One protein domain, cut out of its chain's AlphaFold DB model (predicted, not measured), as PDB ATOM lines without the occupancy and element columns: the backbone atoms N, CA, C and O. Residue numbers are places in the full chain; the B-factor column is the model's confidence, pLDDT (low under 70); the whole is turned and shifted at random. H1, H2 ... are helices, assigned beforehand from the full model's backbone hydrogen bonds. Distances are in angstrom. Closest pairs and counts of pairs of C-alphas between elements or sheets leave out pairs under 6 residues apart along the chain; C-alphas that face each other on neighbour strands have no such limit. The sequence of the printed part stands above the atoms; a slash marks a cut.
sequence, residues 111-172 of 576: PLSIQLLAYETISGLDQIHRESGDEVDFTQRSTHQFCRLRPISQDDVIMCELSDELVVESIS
ATOM      1  N   PRO A 111       4.996 -24.855 -29.197       70.88
ATOM      2  CA  PRO A 111       6.045 -25.497 -28.395       70.88
ATOM      3  C   PRO A 111       5.644 -25.677 -26.921       70.88
ATOM      4  O   PRO A 111       6.201 -26.528 -26.231       70.88
ATOM      5  N   LEU A 112       4.637 -24.926 -26.458       72.62
ATOM      6  CA  LEU A 112       4.033 -25.117 -25.147       72.62
ATOM      7  C   LEU A 112       3.442 -26.528 -24.985       72.62
ATOM      8  O   LEU A 112       3.635 -27.082 -23.917       72.62
ATOM      9  N   SER A 113       2.817 -27.169 -25.989       72.38
ATOM     10  CA  SER A 113       2.297 -28.542 -25.786       72.38
ATOM     11  C   SER A 113       3.390 -29.561 -25.497       72.38
ATOM     12  O   SER A 113       3.181 -30.447 -24.677       72.38
ATOM     13  N   ILE A 114       4.571 -29.405 -26.097       77.31
ATOM     14  CA  ILE A 114       5.734 -30.250 -25.799       77.31
ATOM     15  C   ILE A 114       6.193 -30.014 -24.353       77.31
ATOM     16  O   ILE A 114       6.529 -30.960 -23.647       77.31
ATOM     17  N   GLN A 115       6.145 -28.765 -23.881       77.81
ATOM     18  CA  GLN A 115       6.447 -28.421 -22.492       77.81
ATOM     19  C   GLN A 115       5.404 -28.982 -21.505       77.81
ATOM     20  O   GLN A 115       5.774 -29.493 -20.452       77.81
ATOM     21  N   LEU A 116       4.111 -28.919 -21.846       76.75
ATOM     22  CA  LEU A 116       3.005 -29.492 -21.066       76.75
ATOM     23  C   LEU A 116       3.160 -31.016 -20.939       76.75
ATOM     24  O   LEU A 116       3.129 -31.549 -19.834       76.75
ATOM     25  N   LEU A 117       3.426 -31.686 -22.063       79.56
ATOM     26  CA  LEU A 117       3.688 -33.121 -22.149       79.56
ATOM     27  C   LEU A 117       4.929 -33.530 -21.339       79.56
ATOM     28  O   LEU A 117       4.935 -34.574 -20.695       79.56
ATOM     29  N   ALA A 118       5.976 -32.699 -21.321       82.31
ATOM     30  CA  ALA A 118       7.149 -32.926 -20.479       82.31
ATOM     31  C   ALA A 118       6.829 -32.810 -18.975       82.31
ATOM     32  O   ALA A 118       7.358 -33.593 -18.192       82.31
ATOM     33  N   TYR A 119       5.947 -31.893 -18.557       79.00
ATOM     34  CA  TYR A 119       5.488 -31.818 -17.161       79.00
ATOM     35  C   TYR A 119       4.614 -33.006 -16.745       79.00
ATOM     36  O   TYR A 119       4.689 -33.439 -15.598       79.00
ATOM     37  N   GLU A 120       3.792 -33.514 -17.661       78.69
ATOM     38  CA  GLU A 120       2.940 -34.687 -17.449       78.69
ATOM     39  C   GLU A 120       3.765 -35.981 -17.353       78.69
ATOM     40  O   GLU A 120       3.627 -36.745 -16.400       78.69
ATOM     41  N   THR A 121       4.679 -36.196 -18.300       82.00
ATOM     42  CA  THR A 121       5.506 -37.412 -18.374       82.00
ATOM     43  C   THR A 121       6.652 -37.426 -17.365       82.00
ATOM     44  O   THR A 121       6.987 -38.483 -16.834       82.00
ATOM     45  N   ILE A 122       7.266 -36.277 -17.063       85.38
ATOM     46  CA  ILE A 122       8.414 -36.174 -16.156       85.38
ATOM     47  C   ILE A 122       7.958 -35.520 -14.852       85.38
ATOM     48  O   ILE A 122       8.165 -34.332 -14.605       85.38
ATOM     49  N   SER A 123       7.392 -36.346 -13.971       75.88
ATOM     50  CA  SER A 123       6.901 -35.972 -12.631       75.88
ATOM     51  C   SER A 123       7.868 -35.117 -11.788       75.88
ATOM     52  O   SER A 123       7.434 -34.331 -10.943       75.88
ATOM     53  N   GLY A 124       9.183 -35.236 -12.010       77.94
ATOM     54  CA  GLY A 124      10.199 -34.407 -11.357       77.94
ATOM     55  C   GLY A 124      10.191 -32.934 -11.788       77.94
ATOM     56  O   GLY A 124      10.525 -32.069 -10.978       77.94
ATOM     57  N   LEU A 125       9.780 -32.617 -13.024       79.69
ATOM     58  CA  LEU A 125       9.806 -31.248 -13.547       79.69
ATOM     59  C   LEU A 125       8.731 -30.363 -12.912       79.69
ATOM     60  O   LEU A 125       9.009 -29.190 -12.650       79.69
ATOM     61  N   ASP A 126       7.536 -30.893 -12.616       71.31
ATOM     62  CA  ASP A 126       6.524 -30.128 -11.868       71.31
ATOM     63  C   ASP A 126       6.978 -29.876 -10.424       71.31
ATOM     64  O   ASP A 126       6.819 -28.773  -9.905       71.31
ATOM     65  N   GLN A 127       7.626 -30.859  -9.790       72.56
ATOM     66  CA  GLN A 127       8.123 -30.730  -8.416       72.56
ATOM     67  C   GLN A 127       9.187 -29.632  -8.260       72.56
ATOM     68  O   GLN A 127       9.213 -28.959  -7.232       72.56
ATOM     69  N   ILE A 128      10.037 -29.415  -9.270       71.94
ATOM     70  CA  ILE A 128      10.997 -28.292  -9.299       71.94
ATOM     71  C   ILE A 128      10.275 -26.939  -9.424       71.94
ATOM     72  O   ILE A 128      10.732 -25.920  -8.896       71.94
ATOM     73  N   HIS A 129       9.143 -26.918 -10.126       67.94
ATOM     74  CA  HIS A 129       8.436 -25.692 -10.472       67.94
ATOM     75  C   HIS A 129       7.369 -25.254  -9.466       67.94
ATOM     76  O   HIS A 129       7.107 -24.049  -9.391       67.94
ATOM     77  N   ARG A 130       6.814 -26.196  -8.693       65.62
ATOM     78  CA  ARG A 130       5.826 -25.977  -7.629       65.62
ATOM     79  C   ARG A 130       6.278 -24.945  -6.598       65.62
ATOM     80  O   ARG A 130       7.384 -25.025  -6.059       65.62
ATOM     81  N   GLU A 131       5.385 -24.023  -6.249       59.56
ATOM     82  CA  GLU A 131       5.587 -23.145  -5.097       59.56
ATOM     83  C   GLU A 131       5.160 -23.862  -3.802       59.56
ATOM     84  O   GLU A 131       4.292 -24.739  -3.795       59.56
ATOM     85  N   SER A 132       5.783 -23.513  -2.672       50.44
ATOM     86  CA  SER A 132       5.469 -24.132  -1.379       50.44
ATOM     87  C   SER A 132       4.071 -23.721  -0.902       50.44
ATOM     88  O   SER A 132       3.914 -22.664  -0.288       50.44
ATOM     89  N   GLY A 133       3.074 -24.557  -1.188       54.25
ATOM     90  CA  GLY A 133       1.657 -24.295  -0.924       54.25
ATOM     91  C   GLY A 133       0.728 -24.685  -2.079       54.25
ATOM     92  O   GLY A 133      -0.477 -24.766  -1.866       54.25
ATOM     93  N   ASP A 134       1.262 -24.972  -3.271       60.97
ATOM     94  CA  ASP A 134       0.475 -25.533  -4.372       60.97
ATOM     95  C   ASP A 134       0.146 -27.012  -4.088       60.97
ATOM     96  O   ASP A 134       0.933 -27.911  -4.393       60.97
ATOM     97  N   GLU A 135      -1.027 -27.291  -3.516       58.22
ATOM     98  CA  GLU A 135      -1.518 -28.671  -3.346       58.22
ATOM     99  C   GLU A 135      -1.872 -29.341  -4.685       58.22
ATOM    100  O   GLU A 135      -1.852 -30.563  -4.774       58.22
ATOM    101  N   VAL A 136      -2.114 -28.561  -5.744       58.50
ATOM    102  CA  VAL A 136      -2.607 -29.046  -7.045       58.50
ATOM    103  C   VAL A 136      -1.482 -29.360  -8.041       58.50
ATOM    104  O   VAL A 136      -0.612 -28.522  -8.320       58.50
ATOM    105  N   ASP A 137      -1.531 -30.572  -8.600       57.75
ATOM    106  CA  ASP A 137      -0.617 -31.051  -9.645       57.75
ATOM    107  C   ASP A 137      -0.756 -30.244 -10.934       57.75
ATOM    108  O   ASP A 137      -1.796 -29.637 -11.197       57.75
ATOM    109  N   PHE A 138       0.296 -30.246 -11.760       58.72
ATOM    110  CA  PHE A 138       0.311 -29.492 -13.011       58.72
ATOM    111  C   PHE A 138      -0.940 -29.726 -13.883       58.72
ATOM    112  O   PHE A 138      -1.564 -28.769 -14.346       58.72
ATOM    113  N   THR A 139      -1.335 -30.989 -14.036       56.59
ATOM    114  CA  THR A 139      -2.496 -31.449 -14.818       56.59
ATOM    115  C   THR A 139      -3.844 -30.958 -14.279       56.59
ATOM    116  O   THR A 139      -4.833 -30.949 -15.005       56.59
ATOM    117  N   GLN A 140      -3.888 -30.513 -13.022       57.09
ATOM    118  CA  GLN A 140      -5.079 -30.013 -12.333       57.09
ATOM    119  C   GLN A 140      -5.087 -28.476 -12.201       57.09
ATOM    120  O   GLN A 140      -6.023 -27.902 -11.639       57.09
ATOM    121  N   ARG A 141      -4.060 -27.777 -12.712       60.12
ATOM    122  CA  ARG A 141      -3.998 -26.308 -12.679       60.12
ATOM    123  C   ARG A 141      -5.040 -25.693 -13.612       60.12
ATOM    124  O   ARG A 141      -5.186 -26.063 -14.773       60.12
ATOM    125  N   SER A 142      -5.737 -24.679 -13.109       57.34
ATOM    126  CA  SER A 142      -6.699 -23.902 -13.894       57.34
ATOM    127  C   SER A 142      -6.010 -23.105 -15.010       57.34
ATOM    128  O   SER A 142      -4.839 -22.733 -14.903       57.34
ATOM    129  N   THR A 143      -6.753 -22.722 -16.058       53.38
ATOM    130  CA  THR A 143      -6.189 -21.968 -17.197       53.38
ATOM    131  C   THR A 143      -5.508 -20.648 -16.808       53.38
ATOM    132  O   THR A 143      -4.635 -20.174 -17.526       53.38
ATOM    133  N   HIS A 144      -5.882 -20.052 -15.670       49.06
ATOM    134  CA  HIS A 144      -5.274 -18.826 -15.134       49.06
ATOM    135  C   HIS A 144      -3.911 -19.086 -14.448       49.06
ATOM    136  O   HIS A 144      -3.101 -18.173 -14.275       49.06
ATOM    137  N   GLN A 145      -3.626 -20.330 -14.057       51.88
ATOM    138  CA  GLN A 145      -2.352 -20.744 -13.463       51.88
ATOM    139  C   GLN A 145      -1.321 -21.173 -14.520       51.88
ATOM    140  O   GLN A 145      -0.129 -21.102 -14.234       51.88
ATOM    141  N   PHE A 146      -1.719 -21.500 -15.760       54.97
ATOM    142  CA  PHE A 146      -0.761 -21.740 -16.855       54.97
ATOM    143  C   PHE A 146       0.127 -20.523 -17.151       54.97
ATOM    144  O   PHE A 146       1.280 -20.686 -17.530       54.97
ATOM    145  N   CYS A 147      -0.340 -19.300 -16.880       51.19
ATOM    146  CA  CYS A 147       0.482 -18.086 -16.966       51.19
ATOM    147  C   CYS A 147       1.652 -18.047 -15.957       51.19
ATOM    148  O   CYS A 147       2.516 -17.181 -16.073       51.19
ATOM    149  N   ARG A 148       1.679 -18.956 -14.968       54.28
ATOM    150  CA  ARG A 148       2.784 -19.143 -14.011       54.28
ATOM    151  C   ARG A 148       3.748 -20.264 -14.408       54.28
ATOM    152  O   ARG A 148       4.743 -20.458 -13.714       54.28
ATOM    153  N   LEU A 149       3.485 -20.989 -15.500       59.59
ATOM    154  CA  LEU A 149       4.447 -21.946 -16.039       59.59
ATOM    155  C   LEU A 149       5.725 -21.209 -16.425       59.59
ATOM    156  O   LEU A 149       5.758 -20.428 -17.379       59.59
ATOM    157  N   ARG A 150       6.790 -21.471 -15.673       67.00
ATOM    158  CA  ARG A 150       8.135 -21.074 -16.077       67.00
ATOM    159  C   ARG A 150       8.553 -21.973 -17.250       67.00
ATOM    160  O   ARG A 150       8.175 -23.141 -17.259       67.00
ATOM    161  N   PRO A 151       9.276 -21.465 -18.262       72.56
ATOM    162  CA  PRO A 151       9.924 -22.319 -19.252       72.56
ATOM    163  C   PRO A 151      10.815 -23.346 -18.546       72.56
ATOM    164  O   PRO A 151      11.548 -22.961 -17.636       72.56
ATOM    165  N   ILE A 152      10.768 -24.613 -18.967       77.62
ATOM    166  CA  ILE A 152      11.721 -25.627 -18.495       77.62
ATOM    167  C   ILE A 152      13.122 -25.160 -18.903       77.62
ATOM    168  O   ILE A 152      13.389 -24.988 -20.093       77.62
ATOM    169  N   SER A 153      14.001 -24.930 -17.931       79.25
ATOM    170  CA  SER A 153      15.394 -24.567 -18.178       79.25
ATOM    171  C   SER A 153      16.294 -25.801 -18.228       79.25
ATOM    172  O   SER A 153      15.950 -26.868 -17.712       79.25
ATOM    173  N   GLN A 154      17.486 -25.650 -18.812       75.19
ATOM    174  CA  GLN A 154      18.504 -26.702 -18.818       75.19
ATOM    175  C   GLN A 154      18.851 -27.184 -17.396       75.19
ATOM    176  O   GLN A 154      19.025 -28.384 -17.181       75.19
ATOM    177  N   ASP A 155      18.916 -26.270 -16.422       76.25
ATOM    178  CA  ASP A 155      19.216 -26.613 -15.029       76.25
ATOM    179  C   ASP A 155      18.106 -27.487 -14.417       76.25
ATOM    180  O   ASP A 155      18.415 -28.419 -13.677       76.25
ATOM    181  N   ASP A 156      16.831 -27.263 -14.763       79.62
ATOM    182  CA  ASP A 156      15.715 -28.088 -14.272       79.62
ATOM    183  C   ASP A 156      15.790 -29.519 -14.825       79.62
ATOM    184  O   ASP A 156      15.614 -30.482 -14.077       79.62
ATOM    185  N   VAL A 157      16.120 -29.668 -16.116       82.38
ATOM    186  CA  VAL A 157      16.323 -30.982 -16.752       82.38
ATOM    187  C   VAL A 157      17.486 -31.720 -16.092       82.38
ATOM    188  O   VAL A 157      17.312 -32.859 -15.668       82.38
ATOM    189  N   ILE A 158      18.640 -31.066 -15.918       78.56
ATOM    190  CA  ILE A 158      19.814 -31.660 -15.255       78.56
ATOM    191  C   ILE A 158      19.485 -32.055 -13.806       78.56
ATOM    192  O   ILE A 158      19.875 -33.127 -13.345       78.56
ATOM    193  N   MET A 159      18.743 -31.222 -13.072       77.25
ATOM    194  CA  MET A 159      18.320 -31.526 -11.700       77.25
ATOM    195  C   MET A 159      17.339 -32.708 -11.632       77.25
ATOM    196  O   MET A 159      17.398 -33.479 -10.671       77.25
ATOM    197  N   CYS A 160      16.481 -32.894 -12.641       82.50
ATOM    198  CA  CYS A 160      15.672 -34.104 -12.791       82.50
ATOM    199  C   CYS A 160      16.518 -35.337 -13.137       82.50
ATOM    200  O   CYS A 160      16.368 -36.359 -12.473       82.50
ATOM    201  N   GLU A 161      17.418 -35.247 -14.120       81.69
ATOM    202  CA  GLU A 161      18.306 -36.344 -14.542       81.69
ATOM    203  C   GLU A 161      19.201 -36.862 -13.408       81.69
ATOM    204  O   GLU A 161      19.477 -38.058 -13.326       81.69
ATOM    205  N   LEU A 162      19.639 -35.978 -12.507       79.94
ATOM    206  CA  LEU A 162      20.466 -36.330 -11.348       79.94
ATOM    207  C   LEU A 162      19.671 -36.897 -10.154       79.94
ATOM    208  O   LEU A 162      20.284 -37.296  -9.158       79.94
ATOM    209  N   SER A 163      18.336 -36.921 -10.215       78.88
ATOM    210  CA  SER A 163      17.485 -37.380  -9.114       78.88
ATOM    211  C   SER A 163      17.381 -38.907  -9.051       78.88
ATOM    212  O   SER A 163      16.890 -39.546  -9.980       78.88
ATOM    213  N   ASP A 164      17.714 -39.489  -7.891       78.81
ATOM    214  CA  ASP A 164      17.481 -40.915  -7.581       78.81
ATOM    215  C   ASP A 164      15.978 -41.309  -7.637       78.81
ATOM    216  O   ASP A 164      15.633 -42.494  -7.609       78.81
ATOM    217  N   GLU A 165      15.077 -40.319  -7.675       78.81
ATOM    218  CA  GLU A 165      13.615 -40.468  -7.694       78.81
ATOM    219  C   GLU A 165      12.994 -40.148  -9.070       78.81
ATOM    220  O   GLU A 165      11.771 -40.073  -9.181       78.81
ATOM    221  N   LEU A 166      13.805 -39.974 -10.125       82.38
ATOM    222  CA  LEU A 166      13.312 -39.713 -11.479       82.38
ATOM    223  C   LEU A 166      12.398 -40.847 -11.979       82.38
ATOM    224  O   LEU A 166      12.832 -41.980 -12.199       82.38
ATOM    225  N   VAL A 167      11.133 -40.502 -12.217       79.88
ATOM    226  CA  VAL A 167      10.155 -41.329 -12.927       79.88
ATOM    227  C   VAL A 167       9.723 -40.573 -14.177       79.88
ATOM    228  O   VAL A 167       9.206 -39.456 -14.077       79.88
ATOM    229  N   VAL A 168       9.945 -41.206 -15.328       83.25
ATOM    230  CA  VAL A 168       9.415 -40.798 -16.629       83.25
ATOM    231  C   VAL A 168       8.304 -41.784 -16.978       83.25
ATOM    232  O   VAL A 168       8.569 -42.978 -17.131       83.25
ATOM    233  N   GLU A 169       7.067 -41.306 -17.046       78.38
ATOM    234  CA  GLU A 169       5.916 -42.105 -17.472       78.38
ATOM    235  C   GLU A 169       5.854 -42.118 -19.010       78.38
ATOM    236  O   GLU A 169       6.088 -41.105 -19.671       78.38
ATOM    237  N   SER A 170       5.601 -43.296 -19.588       73.25
ATOM    238  CA  SER A 170       5.453 -43.454 -21.037       73.25
ATOM    239  C   SER A 170       4.137 -42.827 -21.493       73.25
ATOM    240  O   SER A 170       3.086 -43.162 -20.955       73.25
ATOM    241  N   ILE A 171       4.196 -41.979 -22.524       66.38
ATOM    242  CA  ILE A 171       3.010 -41.419 -23.202       66.38
ATOM    243  C   ILE A 171       2.178 -42.549 -23.826       66.38
ATOM    244  O   ILE A 171       0.951 -42.507 -23.851       66.38
ATOM    245  N   SER A 172       2.859 -43.585 -24.321       59.00
ATOM    246  CA  SER A 172       2.222 -44.806 -24.794       59.00
ATOM    247  C   SER A 172       1.866 -45.673 -23.590       59.00
ATOM    248  O   SER A 172       2.722 -46.398 -23.073       59.00
TER     249      SER A 172
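What this domain is: This is residues 111 to 172 of the 576 residues of the protein "DUF1985 domain-containing protein" of Arabis nemorensis (UniProt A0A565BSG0). Three short helices make a small body in which H1 leads through a tight turn into H2 at a corner, and H3 comes back beside H2 to form a helical hairpin with it. A long loop, residues 130 to 153, swings out from the end of H2 and returns to the start of H3, with residues 131 to 136 and 140 to 145 sticking out, while the last stretch, residues 162 to 172, runs back past the corner between H1 and H2. The printed part has 62 residues with three named helices, in the order H1, H2, H3, and no named strand. The class is all helix, yet only 26 of the 62 printed residues, under half, are in named elements. The whole is compact, with a radius of gyration of the C-alphas of 11.4 A, and the C-alphas span 31 by 29 by 20 A along their three main axes.

Where its parts are: Begin with the longest helix, H1, residues 111 to 121: find C-alpha 111 at (6.045, -25.497, -28.395), and from there the helix runs to C-alpha 121 at (5.506, -37.412, -18.374), 15.6 A from first to last C-alpha. After Ile 122 comes H2, residues 123 to 129, which starts at C-alpha 123 at (6.901, -35.972, -12.631) and measures 10.6 A from first to last C-alpha. Look next past the long stretch of residues 130 to 153, which has no named element, to Gln 154, where H3 begins. H3, residues 154 to 161, ends at C-alpha 161 at (18.306, -36.344, -14.542) and measures 10.5 A from first to last C-alpha. Residues 162 to 172 follow it with no named element.

How they stand to each other: Start from H1 and look at Tyr 119 near its end. H1 and H2 only just touch, with 3 pairs of C-alphas within 8 A, and they touch only at the corner by their link. Their closest C-alphas are those of Tyr 119 and Asp 126, 5.7 A apart. The two helices stand at a steep tilt of 62 degrees, opposite ways, and their centres are 11.8 A apart. Go on from H2 to H3, and you will find that these two touch, with 5 pairs of C-alphas within 8 A. Their closest C-alphas are those of Gly 124 and Cys 160, 5.7 A apart. H2 and H3 form a helical hairpin, opposite ways at a steep tilt of 39 degrees, with 9.8 A from centre to centre. H1 and H3 are apart. On the backbone, every O i to N i+4 pair is within hydrogen-bond range in H1 and H3, and 2 of 3 such pairs are in H2.

The domain as a whole: The two C-alphas farthest apart are those of His 144 and Asp 164, at 32.6 A, and the first and last printed C-alphas, those of Pro 111 and Ser 172, are 20.0 A apart. The printed part has no cut. The link from H1 to H2 is tight, with 1 residue between them, and the link from H2 to H3 is long, with 24 residues. The C-alphas of residues 130 to 153 lie 7 to 17 A from the mean of all C-alphas. Residues 131 to 136 and 140 to 145 stand free; without them the body has 50 residues, spans 30 by 27 by 20 A and has a radius of gyration of 10.4 A. Read the B-factor column for the model's confidence: the mean pLDDT of the printed part is 70.2, and it is under 70 at residues 129 to 150 and 171 to 172.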